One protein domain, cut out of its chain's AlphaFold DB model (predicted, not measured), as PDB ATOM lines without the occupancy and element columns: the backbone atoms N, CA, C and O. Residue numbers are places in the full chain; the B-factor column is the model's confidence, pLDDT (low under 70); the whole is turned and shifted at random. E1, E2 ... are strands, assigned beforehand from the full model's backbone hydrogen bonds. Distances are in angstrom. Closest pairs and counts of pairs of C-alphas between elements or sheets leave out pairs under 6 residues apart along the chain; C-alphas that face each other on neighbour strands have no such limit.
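What this domain is: This is residues 259 to 429 of the 557 residues of the protein "RRM domain-containing protein" of Triticum turgidum subsp. durum (UniProt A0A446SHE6). The chain is wound in stacked, long, flat turns, a solenoid with matching strands of its turns side by side. One long wall is the sheet E2, E6, E9, E11, E13, and the sheet E5, E8, E10, E12 lies toward one narrow end of the turns; across from the long wall are the short pairs E3, E7 and E1, E4, with long unnamed stretches. The printed part has 171 residues, no named helix and 13 strands, E1 to E13 in chain order, with 74 residues in them, under half; the class is all strand. The sheets, in the orders just given, are all parallel. The whole is compact, with a radius of gyration of the C-alphas of 16.8 A, and elongated, spanning 49 by 27 by 19 A.

Where its parts are: In the largest sheet are E2, residues 283 to 286; E6, residues 312 to 320, 26.9 A long; E9, residues 345 to 353, 26.7 A; E11, residues 381 to 386, 16.7 A; and E13, residues 414 to 419, 16.6 A, ending at C-alpha 419 (-0.673, -12.677, -96.731). The next holds E5, residues 305 to 309; E8, residues 338 to 342; E10, residues 371 to 378, 15.3 A; and E12, residues 404 to 411, 15.5 A. E3 is residues 291 to 294 and E7 residues 324 to 327. E1, residues 266 to 268, begins at C-alpha 266 (30.495, -11.225, -79.231), and E4 is residues 299 to 301.

How they stand to each other: E2 and E13 are the edge strands of the largest sheet. E6 and E9 are parallel at 2 degrees, with N 316 and O 348 2.9 A apart, within hydrogen-bond range. E9 and E11 are parallel at 1 degrees, with N 385 and O 351 2.8 A apart. This sheet and E3, E7 form a sandwich, two sheets face to face, 9.0 A centre to centre where they face each other. The closest C-alphas of E3 and E6, Phe 291 and Ala 320, are 6.2 A apart. E3 and E7 are parallel at 2 degrees, with N 325 and O 291 2.8 A apart. The sheet E5, E8, E10, E12 is twisted. E10 bends by 91 degrees at residue 374 and runs on into E11; E12 bends by 89 degrees at residue 407 and runs on into E13. E10 and E12 are parallel at 5 degrees, with N 372 and O 404 3.1 A apart. E1 and E4 are parallel, with N 267 and O 299 2.8 A apart.

The domain as a whole: The two C-alphas farthest apart, those of Glu 272 and Asp 421, are 52.6 A apart. The printed part has no cut. The links E1 to E2, E9 to E10 and E11 to E12 are long. Mean pLDDT of the printed part is 73.7; 47 residues are under 70, among them 367 to 376, 399 to 411 and 425 to 429.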
ATOM      1  N   HIS A 259      22.133  -9.821-101.214       80.44
ATOM      2  CA  HIS A 259      22.656 -10.904-100.376       80.44
ATOM      3  C   HIS A 259      23.289 -10.346 -99.086       80.44
ATOM      4  O   HIS A 259      24.507 -10.156 -99.010       80.44
ATOM      5  N   ALA A 260      22.469 -10.096 -98.065       75.06
ATOM      6  CA  ALA A 260      22.893  -9.519 -96.791       75.06
ATOM      7  C   ALA A 260      23.417 -10.577 -95.800       75.06
ATOM      8  O   ALA A 260      22.832 -11.650 -95.617       75.06
ATOM      9  N   ARG A 261      24.519 -10.264 -95.108       75.75
ATOM     10  CA  ARG A 261      25.012 -11.065 -93.978       75.75
ATOM     11  C   ARG A 261      25.856 -10.238 -93.011       75.75
ATOM     12  O   ARG A 261      27.035 -10.011 -93.281       75.75
ATOM     13  N   ALA A 262      25.287  -9.896 -91.859       73.94
ATOM     14  CA  ALA A 262      26.047  -9.409 -90.712       73.94
ATOM     15  C   ALA A 262      26.449 -10.561 -89.767       73.94
ATOM     16  O   ALA A 262      26.047 -11.720 -89.933       73.94
ATOM     17  N   ALA A 263      27.271 -10.233 -88.775       72.38
ATOM     18  CA  ALA A 263      27.517 -11.051 -87.595       72.38
ATOM     19  C   ALA A 263      27.179 -10.195 -86.371       72.38
ATOM     20  O   ALA A 263      27.536  -9.018 -86.363       72.38
ATOM     21  N   GLY A 264      26.508 -10.771 -85.376       72.94
ATOM     22  CA  GLY A 264      26.271 -10.090 -84.108       72.94
ATOM     23  C   GLY A 264      27.575  -9.853 -83.337       72.94
ATOM     24  O   GLY A 264      28.588 -10.510 -83.617       72.94
ATOM     25  N   PRO A 265      27.573  -8.906 -82.387       75.00
ATOM     26  CA  PRO A 265      28.697  -8.691 -81.487       75.00
ATOM     27  C   PRO A 265      28.897  -9.909 -80.574       75.00
ATOM     28  O   PRO A 265      27.931 -10.564 -80.177       75.00
ATOM     29  N   THR A 266      30.151 -10.192 -80.219       74.69
ATOM     30  CA  THR A 266      30.495 -11.225 -79.231       74.69
ATOM     31  C   THR A 266      31.180 -10.575 -78.029       74.69
ATOM     32  O   THR A 266      32.118  -9.784 -78.182       74.69
ATOM     33  N   VAL A 267      30.668 -10.847 -76.828       73.31
ATOM     34  CA  VAL A 267      31.200 -10.348 -75.553       73.31
ATOM     35  C   VAL A 267      32.019 -11.467 -74.916       73.31
ATOM     36  O   VAL A 267      31.531 -12.216 -74.076       73.31
ATOM     37  N   ASP A 268      33.265 -11.599 -75.373       64.94
ATOM     38  CA  ASP A 268      34.205 -12.623 -74.912       64.94
ATOM     39  C   ASP A 268      35.030 -12.118 -73.702       64.94
ATOM     40  O   ASP A 268      35.743 -11.114 -73.827       64.94
ATOM     41  N   GLN A 269      35.090 -12.917 -72.624       55.16
ATOM     42  CA  GLN A 269      35.999 -12.851 -71.451       55.16
ATOM     43  C   GLN A 269      35.534 -12.048 -70.218       55.16
ATOM     44  O   GLN A 269      35.530 -10.817 -70.230       55.16
ATOM     45  N   GLN A 270      35.435 -12.759 -69.084       57.97
ATOM     46  CA  GLN A 270      35.966 -12.369 -67.753       57.97
ATOM     47  C   GLN A 270      35.751 -10.902 -67.320       57.97
ATOM     48  O   GLN A 270      36.657 -10.267 -66.768       57.97
ATOM     49  N   THR A 271      34.567 -10.353 -67.571       56.84
ATOM     50  CA  THR A 271      34.197  -8.989 -67.185       56.84
ATOM     51  C   THR A 271      33.492  -9.020 -65.834       56.84
ATOM     52  O   THR A 271      32.430  -9.611 -65.704       56.84
ATOM     53  N   GLU A 272      34.111  -8.410 -64.820       64.56
ATOM     54  CA  GLU A 272      33.530  -8.188 -63.489       64.56
ATOM     55  C   GLU A 272      33.161  -6.696 -63.397       64.56
ATOM     56  O   GLU A 272      34.052  -5.847 -63.281       64.56
ATOM     57  N   THR A 273      31.875  -6.363 -63.552       68.75
ATOM     58  CA  THR A 273      31.381  -4.974 -63.655       68.75
ATOM     59  C   THR A 273      30.044  -4.777 -62.941       68.75
ATOM     60  O   THR A 273      29.120  -5.545 -63.151       68.75
ATOM     61  N   ASP A 274      29.884  -3.701 -62.164       70.19
ATOM     62  CA  ASP A 274      28.636  -3.380 -61.438       70.19
ATOM     63  C   ASP A 274      27.392  -3.210 -62.358       70.19
ATOM     64  O   ASP A 274      26.261  -3.230 -61.880       70.19
ATOM     65  N   HIS A 275      27.595  -3.007 -63.666       74.19
ATOM     66  CA  HIS A 275      26.566  -2.878 -64.710       74.19
ATOM     67  C   HIS A 275      27.117  -3.420 -66.040       74.19
ATOM     68  O   HIS A 275      28.330  -3.318 -66.279       74.19
ATOM     69  N   MET A 276      26.256  -3.934 -66.918       71.44
ATOM     70  CA  MET A 276      26.556  -4.177 -68.331       71.44
ATOM     71  C   MET A 276      25.412  -3.650 -69.203       71.44
ATOM     72  O   MET A 276      24.291  -4.140 -69.109       71.44
ATOM     73  N   ASP A 277      25.724  -2.660 -70.039       73.69
ATOM     74  CA  ASP A 277      24.783  -2.002 -70.953       73.69
ATOM     75  C   ASP A 277      24.398  -2.926 -72.136       73.69
ATOM     76  O   ASP A 277      25.093  -3.906 -72.424       73.69
ATOM     77  N   SER A 278      23.296  -2.611 -72.828       77.31
ATOM     78  CA  SER A 278      22.632  -3.524 -73.775       77.31
ATOM     79  C   SER A 278      23.486  -3.985 -74.968       77.31
ATOM     80  O   SER A 278      24.307  -3.250 -75.527       77.31
ATOM     81  N   VAL A 279      23.253  -5.228 -75.407       78.19
ATOM     82  CA  VAL A 279      24.001  -5.876 -76.499       78.19
ATOM     83  C   VAL A 279      23.069  -6.151 -77.682       78.19
ATOM     84  O   VAL A 279      22.301  -7.111 -77.671       78.19
ATOM     85  N   GLN A 280      23.138  -5.297 -78.708       79.38
ATOM     86  CA  GLN A 280      22.187  -5.254 -79.833       79.38
ATOM     87  C   GLN A 280      22.833  -5.671 -81.176       79.38
ATOM     88  O   GLN A 280      24.048  -5.536 -81.358       79.38
ATOM     89  N   ALA A 281      22.039  -6.197 -82.120       77.94
ATOM     90  CA  ALA A 281      22.517  -6.781 -83.388       77.94
ATOM     91  C   ALA A 281      21.663  -6.419 -84.628       77.94
ATOM     92  O   ALA A 281      21.319  -7.284 -85.442       77.94
ATOM     93  N   ASP A 282      21.351  -5.134 -84.768       78.00
ATOM     94  CA  ASP A 282      20.387  -4.570 -85.719       78.00
ATOM     95  C   ASP A 282      20.762  -4.778 -87.203       78.00
ATOM     96  O   ASP A 282      21.911  -4.586 -87.621       78.00
ATOM     97  N   GLN A 283      19.766  -5.092 -88.037       75.31
ATOM     98  CA  GLN A 283      19.857  -5.099 -89.502       75.31
ATOM     99  C   GLN A 283      18.588  -4.506 -90.131       75.31
ATOM    100  O   GLN A 283      17.557  -5.164 -90.120       75.31
ATOM    101  N   ASP A 284      18.695  -3.322 -90.744       78.62
ATOM    102  CA  ASP A 284      17.679  -2.718 -91.630       78.62
ATOM    103  C   ASP A 284      18.149  -2.816 -93.090       78.62
ATOM    104  O   ASP A 284      19.273  -2.420 -93.423       78.62
ATOM    105  N   ALA A 285      17.303  -3.359 -93.968       76.75
ATOM    106  CA  ALA A 285      17.559  -3.417 -95.401       76.75
ATOM    107  C   ALA A 285      16.283  -3.291 -96.250       76.75
ATOM    108  O   ALA A 285      15.230  -3.847 -95.938       76.75
ATOM    109  N   THR A 286      16.406  -2.610 -97.396       78.25
ATOM    110  CA  THR A 286      15.349  -2.488 -98.414       78.25
ATOM    111  C   THR A 286      15.888  -2.886 -99.792       78.25
ATOM    112  O   THR A 286      16.803  -2.239-100.301       78.25
ATOM    113  N   ALA A 287      15.294  -3.907-100.414       78.56
ATOM    114  CA  ALA A 287      15.629  -4.405-101.750       78.56
ATOM    115  C   ALA A 287      14.547  -4.081-102.797       78.56
ATOM    116  O   ALA A 287      13.365  -3.955-102.476       78.56
ATOM    117  N   VAL A 288      14.952  -4.002-104.070       73.50
ATOM    118  CA  VAL A 288      14.025  -3.986-105.224       73.50
ATOM    119  C   VAL A 288      13.976  -5.359-105.916       73.50
ATOM    120  O   VAL A 288      12.914  -5.757-106.382       73.50
ATOM    121  N   GLY A 289      15.087  -6.106-105.935       77.44
ATOM    122  CA  GLY A 289      15.105  -7.532-106.291       77.44
ATOM    123  C   GLY A 289      14.758  -8.447-105.110       77.44
ATOM    124  O   GLY A 289      14.168  -8.006-104.118       77.44
ATOM    125  N   ASP A 290      15.166  -9.715-105.201       84.75
ATOM    126  CA  ASP A 290      15.028 -10.687-104.108       84.75
ATOM    127  C   ASP A 290      15.960 -10.333-102.933       84.75
ATOM    128  O   ASP A 290      17.109  -9.926-103.125       84.75
ATOM    129  N   PHE A 291      15.516 -10.557-101.695       85.31
ATOM    130  CA  PHE A 291      16.288 -10.267-100.483       85.31
ATOM    131  C   PHE A 291      16.662 -11.544 -99.722       85.31
ATOM    132  O   PHE A 291      15.852 -12.142 -99.016       85.31
ATOM    133  N   HIS A 292      17.926 -11.954 -99.819       86.56
ATOM    134  CA  HIS A 292      18.469 -13.092 -99.076       86.56
ATOM    135  C   HIS A 292      19.318 -12.601 -97.901       86.56
ATOM    136  O   HIS A 292      20.426 -12.100 -98.102       86.56
ATOM    137  N   ALA A 293      18.841 -12.799 -96.671       80.94
ATOM    138  CA  ALA A 293      19.498 -12.293 -95.468       80.94
ATOM    139  C   ALA A 293      19.845 -13.374 -94.453       80.94
ATOM    140  O   ALA A 293      19.107 -14.339 -94.240       80.94
ATOM    141  N   ARG A 294      20.968 -13.171 -93.757       79.44
ATOM    142  CA  ARG A 294      21.322 -13.978 -92.594       79.44
ATOM    143  C   ARG A 294      22.064 -13.190 -91.519       79.44
ATOM    144  O   ARG A 294      23.229 -12.855 -91.716       79.44
ATOM    145  N   ALA A 295      21.444 -13.048 -90.353       77.75
ATOM    146  CA  ALA A 295      22.129 -12.603 -89.147       77.75
ATOM    147  C   ALA A 295      22.979 -13.719 -88.509       77.75
ATOM    148  O   ALA A 295      22.810 -14.920 -88.771       77.75
ATOM    149  N   ALA A 296      23.845 -13.304 -87.590       75.56
ATOM    150  CA  ALA A 296      23.960 -13.975 -86.302       75.56
ATOM    151  C   ALA A 296      23.453 -13.000 -85.225       75.56
ATOM    152  O   ALA A 296      23.681 -11.804 -85.389       75.56
ATOM    153  N   GLY A 297      22.773 -13.490 -84.184       78.56
ATOM    154  CA  GLY A 297      22.434 -12.679 -83.012       78.56
ATOM    155  C   GLY A 297      23.678 -12.348 -82.173       78.56
ATOM    156  O   GLY A 297      24.772 -12.834 -82.492       78.56
ATOM    157  N   PRO A 298      23.537 -11.511 -81.132       80.12
ATOM    158  CA  PRO A 298      24.611 -11.232 -80.188       80.12
ATOM    159  C   PRO A 298      24.927 -12.477 -79.347       80.12
ATOM    160  O   PRO A 298      24.042 -13.294 -79.085       80.12
ATOM    161  N   THR A 299      26.177 -12.612 -78.898       80.00
ATOM    162  CA  THR A 299      26.595 -13.722 -78.025       80.00
ATOM    163  C   THR A 299      27.370 -13.210 -76.811       80.00
ATOM    164  O   THR A 299      28.361 -12.498 -76.980       80.00
ATOM    165  N   VAL A 300      26.984 -13.605 -75.601       76.62
ATOM    166  CA  VAL A 300      27.709 -13.298 -74.353       76.62
ATOM    167  C   VAL A 300      28.409 -14.572 -73.876       76.62
ATOM    168  O   VAL A 300      27.722 -15.551 -73.608       76.62
ATOM    169  N   ASP A 301      29.750 -14.592 -73.810       70.25
ATOM    170  CA  ASP A 301      30.539 -15.822 -73.594       70.25
ATOM    171  C   ASP A 301      31.505 -15.758 -72.391       70.25
ATOM    172  O   ASP A 301      32.374 -14.886 -72.286       70.25
ATOM    173  N   GLN A 302      31.397 -16.785 -71.543       60.06
ATOM    174  CA  GLN A 302      32.336 -17.216 -70.504       60.06
ATOM    175  C   GLN A 302      32.809 -16.174 -69.473       60.06
ATOM    176  O   GLN A 302      33.783 -15.433 -69.657       60.06
ATOM    177  N   GLN A 303      32.262 -16.342 -68.262       62.56
ATOM    178  CA  GLN A 303      32.747 -15.763 -67.002       62.56
ATOM    179  C   GLN A 303      32.510 -14.251 -66.873       62.56
ATOM    180  O   GLN A 303      33.263 -13.559 -66.186       62.56
ATOM    181  N   THR A 304      31.448 -13.756 -67.505       64.56
ATOM    182  CA  THR A 304      30.866 -12.438 -67.229       64.56
ATOM    183  C   THR A 304      30.158 -12.473 -65.875       64.56
ATOM    184  O   THR A 304      29.323 -13.346 -65.628       64.56
ATOM    185  N   LYS A 305      30.484 -11.522 -64.998       69.00
ATOM    186  CA  LYS A 305      29.816 -11.319 -63.712       69.00
ATOM    187  C   LYS A 305      29.397  -9.863 -63.559       69.00
ATOM    188  O   LYS A 305      30.241  -8.968 -63.600       69.00
ATOM    189  N   THR A 306      28.112  -9.639 -63.313       71.06
ATOM    190  CA  THR A 306      27.572  -8.296 -63.087       71.06
ATOM    191  C   THR A 306      26.455  -8.298 -62.048       71.06
ATOM    192  O   THR A 306      25.868  -9.340 -61.787       71.06
ATOM    193  N   ASP A 307      26.167  -7.153 -61.433       74.06
ATOM    194  CA  ASP A 307      24.979  -7.016 -60.581       74.06
ATOM    195  C   ASP A 307      23.722  -6.825 -61.467       74.06
ATOM    196  O   ASP A 307      22.640  -7.296 -61.125       74.06
ATOM    197  N   HIS A 308      23.862  -6.186 -62.639       74.00
ATOM    198  CA  HIS A 308      22.771  -5.910 -63.583       74.00
ATOM    199  C   HIS A 308      23.233  -6.029 -65.044       74.00
ATOM    200  O   HIS A 308      24.194  -5.368 -65.442       74.00
ATOM    201  N   MET A 309      22.519  -6.825 -65.845       73.31
ATOM    202  CA  MET A 309      22.693  -6.917 -67.299       73.31
ATOM    203  C   MET A 309      21.455  -6.366 -68.020       73.31
ATOM    204  O   MET A 309      20.365  -6.919 -67.864       73.31
ATOM    205  N   ASP A 310      21.645  -5.304 -68.807       76.88
ATOM    206  CA  ASP A 310      20.635  -4.731 -69.706       76.88
ATOM    207  C   ASP A 310      20.288  -5.702 -70.862       76.88
ATOM    208  O   ASP A 310      20.944  -6.723 -71.080       76.88
ATOM    209  N   SER A 311      19.257  -5.363 -71.644       77.69
ATOM    210  CA  SER A 311      18.696  -6.215 -72.701       77.69
ATOM    211  C   SER A 311      19.705  -6.700 -73.754       77.69
ATOM    212  O   SER A 311      20.594  -5.976 -74.211       77.69
ATOM    213  N   VAL A 312      19.502  -7.931 -74.225       79.50
ATOM    214  CA  VAL A 312      20.309  -8.562 -75.282       79.50
ATOM    215  C   VAL A 312      19.390  -8.883 -76.463       79.50
ATOM    216  O   VAL A 312      18.483  -9.708 -76.346       79.50
ATOM    217  N   GLN A 313      19.581  -8.183 -77.585       80.94
ATOM    218  CA  GLN A 313      18.559  -8.011 -78.630       80.94
ATOM    219  C   GLN A 313      19.101  -8.292 -80.044       80.94
ATOM    220  O   GLN A 313      20.279  -8.065 -80.336       80.94
ATOM    221  N   ALA A 314      18.245  -8.792 -80.936       81.62
ATOM    222  CA  ALA A 314      18.596  -9.113 -82.320       81.62
ATOM    223  C   ALA A 314      17.470  -8.734 -83.291       81.62
ATOM    224  O   ALA A 314      16.624  -9.567 -83.620       81.62
ATOM    225  N   ASP A 315      17.513  -7.496 -83.774       79.94
ATOM    226  CA  ASP A 315      16.436  -6.878 -84.547       79.94
ATOM    227  C   ASP A 315      16.713  -7.000 -86.060       79.94
ATOM    228  O   ASP A 315      17.799  -6.653 -86.544       79.94
ATOM    229  N   GLN A 316      15.746  -7.494 -86.837       81.56
ATOM    230  CA  GLN A 316      15.856  -7.637 -88.293       81.56
ATOM    231  C   GLN A 316      14.670  -7.022 -89.047       81.56
ATOM    232  O   GLN A 316      13.642  -7.671 -89.220       81.56
ATOM    233  N   ASP A 317      14.889  -5.829 -89.595       82.94
ATOM    234  CA  ASP A 317      14.022  -5.125 -90.542       82.94
ATOM    235  C   ASP A 317      14.359  -5.540 -91.990       82.94
ATOM    236  O   ASP A 317      15.470  -5.314 -92.484       82.94
ATOM    237  N   ALA A 318      13.397  -6.123 -92.709       84.56
ATOM    238  CA  ALA A 318      13.571  -6.567 -94.093       84.56
ATOM    239  C   ALA A 318      12.402  -6.141 -94.995       84.56
ATOM    240  O   ALA A 318      11.297  -6.668 -94.879       84.56
ATOM    241  N   ALA A 319      12.654  -5.247 -95.955       83.25
ATOM    242  CA  ALA A 319      11.689  -4.869 -96.992       83.25
ATOM    243  C   ALA A 319      12.159  -5.305 -98.392       83.25
ATOM    244  O   ALA A 319      13.316  -5.077 -98.753       83.25
ATOM    245  N   ALA A 320      11.279  -5.886 -99.211       83.31
ATOM    246  CA  ALA A 320      11.597  -6.284-100.587       83.31
ATOM    247  C   ALA A 320      10.411  -6.136-101.555       83.31
ATOM    248  O   ALA A 320       9.246  -6.204-101.160       83.31
ATOM    249  N   VAL A 321      10.721  -5.974-102.845       79.00
ATOM    250  CA  VAL A 321       9.735  -6.098-103.937       79.00
ATOM    251  C   VAL A 321       9.818  -7.478-104.618       79.00
ATOM    252  O   VAL A 321       8.801  -7.966-105.104       79.00
ATOM    253  N   GLY A 322      10.989  -8.130-104.605       82.25
ATOM    254  CA  GLY A 322      11.136  -9.568-104.876       82.25
ATOM    255  C   GLY A 322      10.879 -10.443-103.640       82.25
ATOM    256  O   GLY A 322      10.335  -9.973-102.641       82.25
ATOM    257  N   ASP A 323      11.290 -11.711-103.696       88.94
ATOM    258  CA  ASP A 323      11.083 -12.689-102.618       88.94
ATOM    259  C   ASP A 323      12.012 -12.438-101.412       88.94
ATOM    260  O   ASP A 323      13.201 -12.145-101.571       88.94
ATOM    261  N   ILE A 324      11.519 -12.648-100.184       89.12
ATOM    262  CA  ILE A 324      12.333 -12.597 -98.956       89.12
ATOM    263  C   ILE A 324      12.759 -14.003 -98.520       89.12
ATOM    264  O   ILE A 324      11.938 -14.867 -98.216       89.12
ATOM    265  N   HIS A 325      14.068 -14.204 -98.375       89.44
ATOM    266  CA  HIS A 325      14.693 -15.408 -97.829       89.44
ATOM    267  C   HIS A 325      15.560 -15.045 -96.608       89.44
ATOM    268  O   HIS A 325      16.795 -15.029 -96.659       89.44
ATOM    269  N   ALA A 326      14.899 -14.699 -95.501       84.25
ATOM    270  CA  ALA A 326      15.528 -14.159 -94.295       84.25
ATOM    271  C   ALA A 326      15.744 -15.215 -93.199       84.25
ATOM    272  O   ALA A 326      14.930 -16.118 -92.987       84.25
ATOM    273  N   ARG A 327      16.836 -15.085 -92.441       81.31
ATOM    274  CA  ARG A 327      17.092 -15.923 -91.266       81.31
ATOM    275  C   ARG A 327      17.872 -15.193 -90.172       81.31
ATOM    276  O   ARG A 327      19.066 -14.930 -90.346       81.31
ATOM    277  N   ALA A 328      17.252 -15.056 -89.005       74.38
ATOM    278  CA  ALA A 328      17.966 -14.732 -87.781       74.38
ATOM    279  C   ALA A 328      18.860 -15.907 -87.337       74.38
ATOM    280  O   ALA A 328      18.638 -17.083 -87.675       74.38
ATOM    281  N   ALA A 329      19.871 -15.596 -86.536       67.88
ATOM    282  CA  ALA A 329      20.299 -16.535 -85.513       67.88
ATOM    283  C   ALA A 329      19.980 -15.923 -84.156       67.88
ATOM    284  O   ALA A 329      19.848 -14.711 -84.026       67.88
ATOM    285  N   ASP A 330      19.847 -16.813 -83.198       74.50
ATOM    286  CA  ASP A 330      19.375 -16.559 -81.852       74.50
ATOM    287  C   ASP A 330      20.361 -15.641 -81.100       74.50
ATOM    288  O   ASP A 330      21.571 -15.808 -81.288       74.50
ATOM    289  N   PRO A 331      19.892 -14.716 -80.242       78.31
ATOM    290  CA  PRO A 331      20.701 -14.206 -79.138       78.31
ATOM    291  C   PRO A 331      21.119 -15.377 -78.240       78.31
ATOM    292  O   PRO A 331      20.284 -16.243 -77.949       78.31
ATOM    293  N   THR A 332      22.380 -15.432 -77.804       78.31
ATOM    294  CA  THR A 332      22.859 -16.508 -76.915       78.31
ATOM    295  C   THR A 332      23.613 -15.977 -75.701       78.31
ATOM    296  O   THR A 332      24.542 -15.177 -75.825       78.31
ATOM    297  N   VAL A 333      23.231 -16.457 -74.517       75.00
ATOM    298  CA  VAL A 333      24.013 -16.317 -73.283       75.00
ATOM    299  C   VAL A 333      24.642 -17.675 -72.984       75.00
ATOM    300  O   VAL A 333      23.937 -18.638 -72.671       75.00
ATOM    301  N   ASP A 334      25.961 -17.744 -73.143       70.38
ATOM    302  CA  ASP A 334      26.768 -18.951 -72.990       70.38
ATOM    303  C   ASP A 334      27.321 -19.085 -71.550       70.38
ATOM    304  O   ASP A 334      27.125 -18.251 -70.659       70.38
ATOM    305  N   GLN A 335      27.985 -20.216 -71.314       60.62
ATOM    306  CA  GLN A 335      28.204 -20.824 -69.999       60.62
ATOM    307  C   GLN A 335      28.994 -19.946 -69.012       60.62
ATOM    308  O   GLN A 335      29.999 -19.333 -69.367       60.62
ATOM    309  N   GLN A 336      28.635 -20.024 -67.726       62.12
ATOM    310  CA  GLN A 336      29.263 -19.293 -66.614       62.12
ATOM    311  C   GLN A 336      28.995 -17.778 -66.590       62.12
ATOM    312  O   GLN A 336      29.898 -17.010 -66.256       62.12
ATOM    313  N   THR A 337      27.777 -17.348 -66.921       64.88
ATOM    314  CA  THR A 337      27.321 -15.973 -66.666       64.88
ATOM    315  C   THR A 337      26.625 -15.908 -65.298       64.88
ATOM    316  O   THR A 337      25.733 -16.712 -65.029       64.88
ATOM    317  N   GLU A 338      27.052 -14.984 -64.429       67.19
ATOM    318  CA  GLU A 338      26.466 -14.735 -63.095       67.19
ATOM    319  C   GLU A 338      25.872 -13.312 -63.035       67.19
ATOM    320  O   GLU A 338      26.637 -12.347 -63.147       67.19
ATOM    321  N   ALA A 339      24.558 -13.163 -62.816       67.75
ATOM    322  CA  ALA A 339      23.907 -11.845 -62.725       67.75
ATOM    323  C   ALA A 339      22.743 -11.770 -61.715       67.75
ATOM    324  O   ALA A 339      21.799 -12.546 -61.812       67.75
ATOM    325  N   ASP A 340      22.748 -10.806 -60.784       71.12
ATOM    326  CA  ASP A 340      21.639 -10.642 -59.819       71.12
ATOM    327  C   ASP A 340      20.318 -10.229 -60.531       71.12
ATOM    328  O   ASP A 340      19.229 -10.603 -60.087       71.12
ATOM    329  N   HIS A 341      20.400  -9.512 -61.662       71.88
ATOM    330  CA  HIS A 341      19.275  -9.211 -62.564       71.88
ATOM    331  C   HIS A 341      19.684  -9.340 -64.039       71.88
ATOM    332  O   HIS A 341      20.715  -8.788 -64.437       71.88
ATOM    333  N   MET A 342      18.843  -9.980 -64.858       69.12
ATOM    334  CA  MET A 342      18.918  -9.897 -66.323       69.12
ATOM    335  C   MET A 342      17.606  -9.376 -66.918       69.12
ATOM    336  O   MET A 342      16.542  -9.979 -66.742       69.12
ATOM    337  N   ASP A 343      17.718  -8.278 -67.658       75.62
ATOM    338  CA  ASP A 343      16.655  -7.697 -68.475       75.62
ATOM    339  C   ASP A 343      16.346  -8.586 -69.709       75.62
ATOM    340  O   ASP A 343      17.056  -9.564 -69.973       75.62
ATOM    341  N   PRO A 344      15.268  -8.316 -70.477       72.62
ATOM    342  CA  PRO A 344      14.803  -9.238 -71.510       72.62
ATOM    343  C   PRO A 344      15.807  -9.577 -72.624       72.62
ATOM    344  O   PRO A 344      16.460  -8.712 -73.213       72.62
ATOM    345  N   LEU A 345      15.828 -10.863 -72.981       76.94
ATOM    346  CA  LEU A 345      16.421 -11.380 -74.215       76.94
ATOM    347  C   LEU A 345      15.348 -11.375 -75.308       76.94
ATOM    348  O   LEU A 345      14.332 -12.061 -75.166       76.94
ATOM    349  N   GLN A 346      15.571 -10.624 -76.388       78.75
ATOM    350  CA  GLN A 346      14.585 -10.408 -77.457       78.75
ATOM    351  C   GLN A 346      15.184 -10.703 -78.841       78.75
ATOM    352  O   GLN A 346      16.398 -10.616 -79.046       78.75
ATOM    353  N   ALA A 347      14.342 -11.101 -79.789       79.56
ATOM    354  CA  ALA A 347      14.753 -11.527 -81.122       79.56
ATOM    355  C   ALA A 347      13.616 -11.240 -82.104       79.56
ATOM    356  O   ALA A 347      12.708 -12.064 -82.259       79.56
ATOM    357  N   ASP A 348      13.689 -10.081 -82.751       80.12
ATOM    358  CA  ASP A 348      12.566  -9.466 -83.450       80.12
ATOM    359  C   ASP A 348      12.816  -9.526 -84.970       80.12
ATOM    360  O   ASP A 348      13.894  -9.173 -85.461       80.12
ATOM    361  N   GLN A 349      11.846 -10.026 -85.741       83.56
ATOM    362  CA  GLN A 349      11.933 -10.138 -87.204       83.56
ATOM    363  C   GLN A 349      10.716  -9.529 -87.909       83.56
ATOM    364  O   GLN A 349       9.682 -10.189 -88.005       83.56
ATOM    365  N   ASP A 350      10.899  -8.361 -88.525       84.94
ATOM    366  CA  ASP A 350       9.901  -7.681 -89.357       84.94
ATOM    367  C   ASP A 350      10.214  -7.906 -90.847       84.94
ATOM    368  O   ASP A 350      11.231  -7.439 -91.369       84.94
ATOM    369  N   ALA A 351       9.335  -8.605 -91.574       86.81
ATOM    370  CA  ALA A 351       9.503  -8.882 -93.004       86.81
ATOM    371  C   ALA A 351       8.325  -8.363 -93.851       86.81
ATOM    372  O   ALA A 351       7.210  -8.865 -93.747       86.81
ATOM    373  N   THR A 352       8.571  -7.397 -94.743       86.62
ATOM    374  CA  THR A 352       7.575  -6.828 -95.676       86.62
ATOM    375  C   THR A 352       7.942  -7.137 -97.130       86.62
ATOM    376  O   THR A 352       8.966  -6.663 -97.616       86.62
ATOM    377  N   SER A 353       7.107  -7.891 -97.850       85.12
ATOM    378  CA  SER A 353       7.399  -8.368 -99.213       85.12
ATOM    379  C   SER A 353       6.261  -8.134-100.207       85.12
ATOM    380  O   SER A 353       5.080  -8.250 -99.874       85.12
ATOM    381  N   VAL A 354       6.618  -7.877-101.467       81.62
ATOM    382  CA  VAL A 354       5.689  -7.973-102.609       81.62
ATOM    383  C   VAL A 354       5.796  -9.340-103.313       81.62
ATOM    384  O   VAL A 354       4.861  -9.731-104.012       81.62
ATOM    385  N   GLY A 355       6.875 -10.096-103.082       83.75
ATOM    386  CA  GLY A 355       6.990 -11.518-103.417       83.75
ATOM    387  C   GLY A 355       6.559 -12.438-102.265       83.75
ATOM    388  O   GLY A 355       5.811 -12.035-101.366       83.75
ATOM    389  N   ASP A 356       7.070 -13.668-102.271       87.81
ATOM    390  CA  ASP A 356       6.920 -14.636-101.177       87.81
ATOM    391  C   ASP A 356       7.798 -14.252 -99.961       87.81
ATOM    392  O   ASP A 356       8.763 -13.484-100.069       87.81
ATOM    393  N   ILE A 357       7.505 -14.816 -98.781       88.75
ATOM    394  CA  ILE A 357       8.345 -14.716 -97.572       88.75
ATOM    395  C   ILE A 357       8.673 -16.108 -97.023       88.75
ATOM    396  O   ILE A 357       7.848 -16.775 -96.402       88.75
ATOM    397  N   GLN A 358       9.937 -16.511 -97.137       89.56
ATOM    398  CA  GLN A 358      10.523 -17.652 -96.432       89.56
ATOM    399  C   GLN A 358      11.452 -17.134 -95.321       89.56
ATOM    400  O   GLN A 358      12.680 -17.180 -95.431       89.56
ATOM    401  N   ALA A 359      10.855 -16.638 -94.238       83.44
ATOM    402  CA  ALA A 359      11.574 -16.137 -93.069       83.44
ATOM    403  C   ALA A 359      11.706 -17.204 -91.966       83.44
ATOM    404  O   ALA A 359      10.849 -18.078 -91.803       83.44
ATOM    405  N   ARG A 360      12.787 -17.145 -91.182       80.19
ATOM    406  CA  ARG A 360      12.960 -17.984 -89.989       80.19
ATOM    407  C   ARG A 360      13.610 -17.213 -88.844       80.19
ATOM    408  O   ARG A 360      14.838 -17.059 -88.839       80.19
ATOM    409  N   ALA A 361      12.801 -16.872 -87.846       75.44
ATOM    410  CA  ALA A 361      13.285 -16.442 -86.547       75.44
ATOM    411  C   ALA A 361      13.790 -17.653 -85.739       75.44
ATOM    412  O   ALA A 361      13.475 -18.822 -86.013       75.44
ATOM    413  N   ALA A 362      14.644 -17.384 -84.764       73.06
ATOM    414  CA  ALA A 362      15.310 -18.399 -83.967       73.06
ATOM    415  C   ALA A 362      15.449 -17.826 -82.549       73.06
ATOM    416  O   ALA A 362      16.198 -16.873 -82.360       73.06
ATOM    417  N   GLY A 363      14.612 -18.300 -81.620       73.00
ATOM    418  CA  GLY A 363      14.412 -17.653 -80.324       73.00
ATOM    419  C   GLY A 363      15.584 -17.819 -79.350       73.00
ATOM    420  O   GLY A 363      16.333 -18.794 -79.471       73.00
ATOM    421  N   PRO A 364      15.728 -16.895 -78.377       78.44
ATOM    422  CA  PRO A 364      16.893 -16.795 -77.497       78.44
ATOM    423  C   PRO A 364      17.348 -18.103 -76.849       78.44
ATOM    424  O   PRO A 364      16.528 -18.940 -76.457       78.44
ATOM    425  N   ARG A 365      18.667 -18.257 -76.674       78.69
ATOM    426  CA  ARG A 365      19.261 -19.360 -75.906       78.69
ATOM    427  C   ARG A 365      19.901 -18.889 -74.615       78.69
ATOM    428  O   ARG A 365      20.651 -17.917 -74.617       78.69
ATOM    429  N   VAL A 366      19.668 -19.664 -73.563       75.00
ATOM    430  CA  VAL A 366      20.431 -19.602 -72.315       75.00
ATOM    431  C   VAL A 366      21.025 -20.987 -72.076       75.00
ATOM    432  O   VAL A 366      20.294 -21.963 -71.879       75.00
ATOM    433  N   ASP A 367      22.350 -21.068 -72.174       68.69
ATOM    434  CA  ASP A 367      23.112 -22.313 -72.123       68.69
ATOM    435  C   ASP A 367      23.488 -22.693 -70.670       68.69
ATOM    436  O   ASP A 367      23.269 -21.941 -69.712       68.69
ATOM    437  N   GLN A 368      24.019 -23.907 -70.487       58.47
ATOM    438  CA  GLN A 368      24.265 -24.514 -69.167       58.47
ATOM    439  C   GLN A 368      25.180 -23.652 -68.275       58.47
ATOM    440  O   GLN A 368      26.170 -23.097 -68.744       58.47
ATOM    441  N   GLN A 369      24.924 -23.642 -66.961       60.66
ATOM    442  CA  GLN A 369      25.684 -22.870 -65.965       60.66
ATOM    443  C   GLN A 369      25.511 -21.340 -66.048       60.66
ATOM    444  O   GLN A 369      26.463 -20.603 -65.791       60.66
ATOM    445  N   THR A 370      24.313 -20.865 -66.389       63.25
ATOM    446  CA  THR A 370      23.898 -19.478 -66.120       63.25
ATOM    447  C   THR A 370      23.194 -19.430 -64.758       63.25
ATOM    448  O   THR A 370      22.257 -20.202 -64.535       63.25
ATOM    449  N   GLU A 371      23.650 -18.563 -63.850       64.25
ATOM    450  CA  GLU A 371      23.070 -18.353 -62.509       64.25
ATOM    451  C   GLU A 371      22.535 -16.914 -62.408       64.25
ATOM    452  O   GLU A 371      23.303 -15.964 -62.584       64.25
ATOM    453  N   ALA A 372      21.232 -16.738 -62.134       64.75
ATOM    454  CA  ALA A 372      20.636 -15.405 -61.978       64.75
ATOM    455  C   ALA A 372      19.448 -15.351 -61.000       64.75
ATOM    456  O   ALA A 372      18.488 -16.103 -61.148       64.75
ATOM    457  N   ASP A 373      19.465 -14.430 -60.029       64.31
ATOM    458  CA  ASP A 373      18.395 -14.309 -59.017       64.31
ATOM    459  C   ASP A 373      17.041 -13.926 -59.661       64.31
ATOM    460  O   ASP A 373      15.994 -14.456 -59.272       64.31
ATOM    461  N   HIS A 374      17.059 -13.053 -60.676       67.19
ATOM    462  CA  HIS A 374      15.891 -12.639 -61.460       67.19
ATOM    463  C   HIS A 374      16.199 -12.556 -62.965       67.19
ATOM    464  O   HIS A 374      17.209 -11.980 -63.370       67.19
ATOM    465  N   VAL A 375      15.281 -13.068 -63.792       67.25
ATOM    466  CA  VAL A 375      15.275 -12.884 -65.255       67.25
ATOM    467  C   VAL A 375      13.893 -12.415 -65.704       67.25
ATOM    468  O   VAL A 375      12.900 -13.097 -65.441       67.25
ATOM    469  N   ASP A 376      13.814 -11.280 -66.398       69.75
ATOM    470  CA  ASP A 376      12.523 -10.693 -66.774       69.75
ATOM    471  C   ASP A 376      11.780 -11.546 -67.815       69.75
ATOM    472  O   ASP A 376      10.751 -12.151 -67.507       69.75
ATOM    473  N   SER A 377      12.256 -11.634 -69.061       75.62
ATOM    474  CA  SER A 377      11.575 -12.432 -70.095       75.62
ATOM    475  C   SER A 377      12.480 -12.888 -71.236       75.62
ATOM    476  O   SER A 377      13.424 -12.202 -71.621       75.62
ATOM    477  N   LEU A 378      12.143 -14.046 -71.810       75.81
ATOM    478  CA  LEU A 378      12.706 -14.523 -73.076       75.81
ATOM    479  C   LEU A 378      11.631 -14.404 -74.162       75.81
ATOM    480  O   LEU A 378      10.604 -15.084 -74.079       75.81
ATOM    481  N   GLN A 379      11.862 -13.561 -75.165       76.75
ATOM    482  CA  GLN A 379      10.901 -13.270 -76.230       76.75
ATOM    483  C   GLN A 379      11.499 -13.531 -77.618       76.75
ATOM    484  O   GLN A 379      12.702 -13.392 -77.840       76.75
ATOM    485  N   ALA A 380      10.644 -13.916 -78.561       76.69
ATOM    486  CA  ALA A 380      10.960 -13.970 -79.981       76.69
ATOM    487  C   ALA A 380       9.716 -13.528 -80.757       76.69
ATOM    488  O   ALA A 380       8.711 -14.242 -80.737       76.69
ATOM    489  N   GLU A 381       9.778 -12.364 -81.397       78.19
ATOM    490  CA  GLU A 381       8.663 -11.762 -82.135       78.19
ATOM    491  C   GLU A 381       8.942 -11.856 -83.647       78.19
ATOM    492  O   GLU A 381      10.073 -11.681 -84.110       78.19
ATOM    493  N   GLN A 382       7.930 -12.203 -84.443       81.12
ATOM    494  CA  GLN A 382       8.047 -12.271 -85.901       81.12
ATOM    495  C   GLN A 382       6.763 -11.771 -86.576       81.12
ATOM    496  O   GLN A 382       5.747 -12.466 -86.525       81.12
ATOM    497  N   ASP A 383       6.843 -10.630 -87.267       82.56
ATOM    498  CA  ASP A 383       5.831 -10.146 -88.214       82.56
ATOM    499  C   ASP A 383       6.279 -10.465 -89.652       82.56
ATOM    500  O   ASP A 383       7.425 -10.244 -90.062       82.56
ATOM    501  N   ALA A 384       5.361 -11.011 -90.443       84.06
ATOM    502  CA  ALA A 384       5.517 -11.146 -91.879       84.06
ATOM    503  C   ALA A 384       4.283 -10.594 -92.609       84.06
ATOM    504  O   ALA A 384       3.178 -11.122 -92.484       84.06
ATOM    505  N   THR A 385       4.485  -9.591 -93.461       82.56
ATOM    506  CA  THR A 385       3.453  -9.029 -94.341       82.56
ATOM    507  C   THR A 385       3.852  -9.222 -95.803       82.56
ATOM    508  O   THR A 385       4.851  -8.667 -96.258       82.56
ATOM    509  N   ALA A 386       3.077 -10.008 -96.554       83.25
ATOM    510  CA  ALA A 386       3.377 -10.386 -97.936       83.25
ATOM    511  C   ALA A 386       2.193 -10.184 -98.889       83.25
ATOM    512  O   ALA A 386       1.027 -10.360 -98.525       83.25
ATOM    513  N   VAL A 387       2.500  -9.915-100.159       77.69
ATOM    514  CA  VAL A 387       1.534 -10.118-101.251       77.69
ATOM    515  C   VAL A 387       1.556 -11.577-101.733       77.69
ATOM    516  O   VAL A 387       0.492 -12.121-102.018       77.69
ATOM    517  N   GLY A 388       2.728 -12.224-101.764       79.50
ATOM    518  CA  GLY A 388       2.874 -13.661-102.033       79.50
ATOM    519  C   GLY A 388       2.586 -14.562-100.822       79.50
ATOM    520  O   GLY A 388       1.916 -14.165 -99.864       79.50
ATOM    521  N   ASP A 389       3.110 -15.787-100.865       83.56
ATOM    522  CA  ASP A 389       2.948 -16.797 -99.815       83.56
ATOM    523  C   ASP A 389       3.905 -16.561 -98.631       83.56
ATOM    524  O   ASP A 389       5.108 -16.345 -98.803       83.56
ATOM    525  N   ILE A 390       3.405 -16.701 -97.398       84.06
ATOM    526  CA  ILE A 390       4.224 -16.657 -96.174       84.06
ATOM    527  C   ILE A 390       4.496 -18.069 -95.660       84.06
ATOM    528  O   ILE A 390       3.592 -18.812 -95.286       84.06
ATOM    529  N   ASN A 391       5.769 -18.417 -95.528       86.06
ATOM    530  CA  ASN A 391       6.260 -19.645 -94.912       86.06
ATOM    531  C   ASN A 391       7.231 -19.283 -93.774       86.06
ATOM    532  O   ASN A 391       8.430 -19.566 -93.828       86.06
ATOM    533  N   ALA A 392       6.703 -18.598 -92.759       76.75
ATOM    534  CA  ALA A 392       7.437 -18.202 -91.562       76.75
ATOM    535  C   ALA A 392       7.531 -19.346 -90.530       76.75
ATOM    536  O   ALA A 392       6.647 -20.205 -90.426       76.75
ATOM    537  N   LYS A 393       8.606 -19.343 -89.733       75.69
ATOM    538  CA  LYS A 393       8.680 -20.059 -88.449       75.69
ATOM    539  C   LYS A 393       9.630 -19.329 -87.505       75.69
ATOM    540  O   LYS A 393      10.840 -19.369 -87.733       75.69
ATOM    541  N   ALA A 394       9.108 -18.848 -86.384       71.94
ATOM    542  CA  ALA A 394       9.906 -18.634 -85.187       71.94
ATOM    543  C   ALA A 394      10.074 -19.961 -84.431       71.94
ATOM    544  O   ALA A 394       9.165 -20.797 -84.353       71.94
ATOM    545  N   ALA A 395      11.265 -20.182 -83.883       72.81
ATOM    546  CA  ALA A 395      11.430 -21.102 -82.764       72.81
ATOM    547  C   ALA A 395      11.255 -20.298 -81.474       72.81
ATOM    548  O   ALA A 395      11.783 -19.191 -81.401       72.81
ATOM    549  N   GLY A 396      10.559 -20.849 -80.478       68.44
ATOM    550  CA  GLY A 396      10.547 -20.247 -79.147       68.44
ATOM    551  C   GLY A 396      11.927 -20.304 -78.478       68.44
ATOM    552  O   GLY A 396      12.803 -21.035 -78.961       68.44
ATOM    553  N   PRO A 397      12.124 -19.543 -77.390       71.31
ATOM    554  CA  PRO A 397      13.367 -19.560 -76.628       71.31
ATOM    555  C   PRO A 397      13.669 -20.958 -76.071       71.31
ATOM    556  O   PRO A 397      12.760 -21.742 -75.792       71.31
ATOM    557  N   THR A 398      14.954 -21.272 -75.898       74.44
ATOM    558  CA  THR A 398      15.416 -22.560 -75.360       74.44
ATOM    559  C   THR A 398      16.351 -22.351 -74.175       74.44
ATOM    560  O   THR A 398      17.424 -21.768 -74.338       74.44
ATOM    561  N   VAL A 399      15.962 -22.873 -73.013       69.88
ATOM    562  CA  VAL A 399      16.747 -22.863 -71.770       69.88
ATOM    563  C   VAL A 399      17.231 -24.281 -71.485       69.88
ATOM    564  O   VAL A 399      16.424 -25.212 -71.459       69.88
ATOM    565  N   ASP A 400      18.536 -24.460 -71.293       67.56
ATOM    566  CA  ASP A 400      19.117 -25.788 -71.083       67.56
ATOM    567  C   ASP A 400      19.056 -26.233 -69.602       67.56
ATOM    568  O   ASP A 400      18.937 -25.422 -68.684       67.56
ATOM    569  N   GLN A 401      19.113 -27.545 -69.341       54.72
ATOM    570  CA  GLN A 401      18.667 -28.156 -68.064       54.72
ATOM    571  C   GLN A 401      19.518 -27.863 -66.802       54.72
ATOM    572  O   GLN A 401      19.275 -28.475 -65.762       54.72
ATOM    573  N   GLU A 402      20.501 -26.962 -66.879       56.06
ATOM    574  CA  GLU A 402      21.383 -26.557 -65.768       56.06
ATOM    575  C   GLU A 402      21.505 -25.017 -65.651       56.06
ATOM    576  O   GLU A 402      22.576 -24.494 -65.348       56.06
ATOM    577  N   MET A 403      20.411 -24.289 -65.912       61.12
ATOM    578  CA  MET A 403      20.205 -22.906 -65.449       61.12
ATOM    579  C   MET A 403      19.578 -22.933 -64.044       61.12
ATOM    580  O   MET A 403      18.574 -23.621 -63.844       61.12
ATOM    581  N   GLU A 404      20.122 -22.180 -63.082       58.84
ATOM    582  CA  GLU A 404      19.443 -21.912 -61.802       58.84
ATOM    583  C   GLU A 404      19.009 -20.440 -61.749       58.84
ATOM    584  O   GLU A 404      19.828 -19.532 -61.892       58.84
ATOM    585  N   ALA A 405      17.705 -20.219 -61.555       60.94
ATOM    586  CA  ALA A 405      17.123 -18.902 -61.332       60.94
ATOM    587  C   ALA A 405      16.003 -18.959 -60.285       60.94
ATOM    588  O   ALA A 405      15.179 -19.880 -60.304       60.94
ATOM    589  N   ASP A 406      15.975 -17.981 -59.376       58.12
ATOM    590  CA  ASP A 406      15.010 -17.929 -58.264       58.12
ATOM    591  C   ASP A 406      13.643 -17.369 -58.729       58.12
ATOM    592  O   ASP A 406      12.596 -17.756 -58.194       58.12
ATOM    593  N   HIS A 407      13.630 -16.527 -59.776       63.56
ATOM    594  CA  HIS A 407      12.422 -16.057 -60.466       63.56
ATOM    595  C   HIS A 407      12.638 -15.829 -61.977       63.56
ATOM    596  O   HIS A 407      13.644 -15.258 -62.393       63.56
ATOM    597  N   MET A 408      11.649 -16.209 -62.794       64.75
ATOM    598  CA  MET A 408      11.555 -15.874 -64.223       64.75
ATOM    599  C   MET A 408      10.117 -15.435 -64.529       64.75
ATOM    600  O   MET A 408       9.191 -16.158 -64.156       64.75
ATOM    601  N   ASP A 409       9.919 -14.270 -65.158       65.00
ATOM    602  CA  ASP A 409       8.574 -13.683 -65.312       65.00
ATOM    603  C   ASP A 409       7.804 -14.269 -66.514       65.00
ATOM    604  O   ASP A 409       6.644 -14.662 -66.358       65.00
ATOM    605  N   SER A 410       8.431 -14.426 -67.695       68.19
ATOM    606  CA  SER A 410       7.795 -15.119 -68.835       68.19
ATOM    607  C   SER A 410       8.745 -15.745 -69.876       68.19
ATOM    608  O   SER A 410       9.908 -15.359 -70.017       68.19
ATOM    609  N   THR A 411       8.219 -16.699 -70.661       67.69
ATOM    610  CA  THR A 411       8.781 -17.076 -71.973       67.69
ATOM    611  C   THR A 411       7.682 -17.056 -73.040       67.69
ATOM    612  O   THR A 411       6.623 -17.671 -72.857       67.69
ATOM    613  N   GLN A 412       7.937 -16.343 -74.138       70.12
ATOM    614  CA  GLN A 412       6.956 -15.975 -75.165       70.12
ATOM    615  C   GLN A 412       7.576 -16.107 -76.566       70.12
ATOM    616  O   GLN A 412       8.797 -16.021 -76.725       70.12
ATOM    617  N   ALA A 413       6.761 -16.411 -77.577       68.12
ATOM    618  CA  ALA A 413       7.234 -16.733 -78.921       68.12
ATOM    619  C   ALA A 413       6.098 -16.559 -79.931       68.12
ATOM    620  O   ALA A 413       5.312 -17.487 -80.161       68.12
ATOM    621  N   ASP A 414       6.046 -15.377 -80.530       70.31
ATOM    622  CA  ASP A 414       4.859 -14.865 -81.201       70.31
ATOM    623  C   ASP A 414       5.109 -14.743 -82.705       70.31
ATOM    624  O   ASP A 414       6.208 -14.409 -83.155       70.31
ATOM    625  N   GLN A 415       4.100 -15.105 -83.497       73.00
ATOM    626  CA  GLN A 415       4.169 -15.120 -84.959       73.00
ATOM    627  C   GLN A 415       2.884 -14.547 -85.545       73.00
ATOM    628  O   GLN A 415       1.872 -15.254 -85.619       73.00
ATOM    629  N   ASP A 416       2.968 -13.309 -86.018       73.25
ATOM    630  CA  ASP A 416       1.916 -12.657 -86.784       73.25
ATOM    631  C   ASP A 416       2.228 -12.741 -88.284       73.25
ATOM    632  O   ASP A 416       3.379 -12.693 -88.723       73.25
ATOM    633  N   GLY A 417       1.188 -12.938 -89.093       74.81
ATOM    634  CA  GLY A 417       1.346 -13.090 -90.535       74.81
ATOM    635  C   GLY A 417       0.149 -12.572 -91.317       74.81
ATOM    636  O   GLY A 417      -0.973 -13.024 -91.097       74.81
ATOM    637  N   THR A 418       0.394 -11.682 -92.278       73.50
ATOM    638  CA  THR A 418      -0.622 -11.147 -93.196       73.50
ATOM    639  C   THR A 418      -0.223 -11.416 -94.646       73.50
ATOM    640  O   THR A 418       0.686 -10.776 -95.166       73.50
ATOM    641  N   ALA A 419      -0.913 -12.340 -95.321       73.19
ATOM    642  CA  ALA A 419      -0.673 -12.677 -96.731       73.19
ATOM    643  C   ALA A 419      -1.900 -12.387 -97.604       73.19
ATOM    644  O   ALA A 419      -3.038 -12.620 -97.185       73.19
ATOM    645  N   VAL A 420      -1.701 -11.950 -98.850       70.69
ATOM    646  CA  VAL A 420      -2.820 -11.815 -99.805       70.69
ATOM    647  C   VAL A 420      -3.255 -13.173-100.381       70.69
ATOM    648  O   VAL A 420      -4.457 -13.345-100.625       70.69
ATOM    649  N   ASP A 421      -2.319 -14.121-100.536       73.44
ATOM    650  CA  ASP A 421      -2.570 -15.480-101.047       73.44
ATOM    651  C   ASP A 421      -2.592 -16.560 -99.933       73.44
ATOM    652  O   ASP A 421      -3.691 -16.891 -99.475       73.44
ATOM    653  N   TYR A 422      -1.463 -17.126 -99.466       71.12
ATOM    654  CA  TYR A 422      -1.475 -18.200 -98.443       71.12
ATOM    655  C   TYR A 422      -0.431 -18.063 -97.313       71.12
ATOM    656  O   TYR A 422       0.626 -17.459 -97.469       71.12
ATOM    657  N   ILE A 423      -0.720 -18.669 -96.149       72.12
ATOM    658  CA  ILE A 423       0.191 -18.742 -94.992       72.12
ATOM    659  C   ILE A 423       0.395 -20.202 -94.570       72.12
ATOM    660  O   ILE A 423      -0.541 -20.895 -94.167       72.12
ATOM    661  N   GLN A 424       1.648 -20.656 -94.592       72.69
ATOM    662  CA  GLN A 424       2.090 -21.985 -94.177       72.69
ATOM    663  C   GLN A 424       2.906 -21.922 -92.876       72.69
ATOM    664  O   GLN A 424       4.073 -22.310 -92.830       72.69
ATOM    665  N   GLY A 425       2.267 -21.512 -91.779       56.69
ATOM    666  CA  GLY A 425       2.856 -21.626 -90.442       56.69
ATOM    667  C   GLY A 425       3.253 -23.076 -90.119       56.69
ATOM    668  O   GLY A 425       2.570 -24.034 -90.506       56.69
ATOM    669  N   ARG A 426       4.380 -23.260 -89.420       49.25
ATOM    670  CA  ARG A 426       4.892 -24.584 -89.036       49.25
ATOM    671  C   ARG A 426       5.288 -24.588 -87.562       49.25
ATOM    672  O   ARG A 426       6.381 -24.152 -87.224       49.25
ATOM    673  N   ALA A 427       4.391 -25.108 -86.722       43.88
ATOM    674  CA  ALA A 427       4.460 -25.068 -85.259       43.88
ATOM    675  C   ALA A 427       5.871 -25.249 -84.665       43.88
ATOM    676  O   ALA A 427       6.684 -26.054 -85.150       43.88
ATOM    677  N   ALA A 428       6.140 -24.505 -83.593       46.53
ATOM    678  CA  ALA A 428       7.346 -24.644 -82.791       46.53
ATOM    679  C   ALA A 428       7.498 -26.071 -82.237       46.53
ATOM    680  O   ALA A 428       6.527 -26.805 -82.040       46.53
ATOM    681  N   ASP A 429       8.743 -26.468 -82.005       41.59
ATOM    682  CA  ASP A 429       9.051 -27.682 -81.260       41.59
ATOM    683  C   ASP A 429       8.900 -27.320 -79.767       41.59
ATOM    684  O   ASP A 429       9.445 -26.311 -79.327       41.59
TER     685      ASP A 429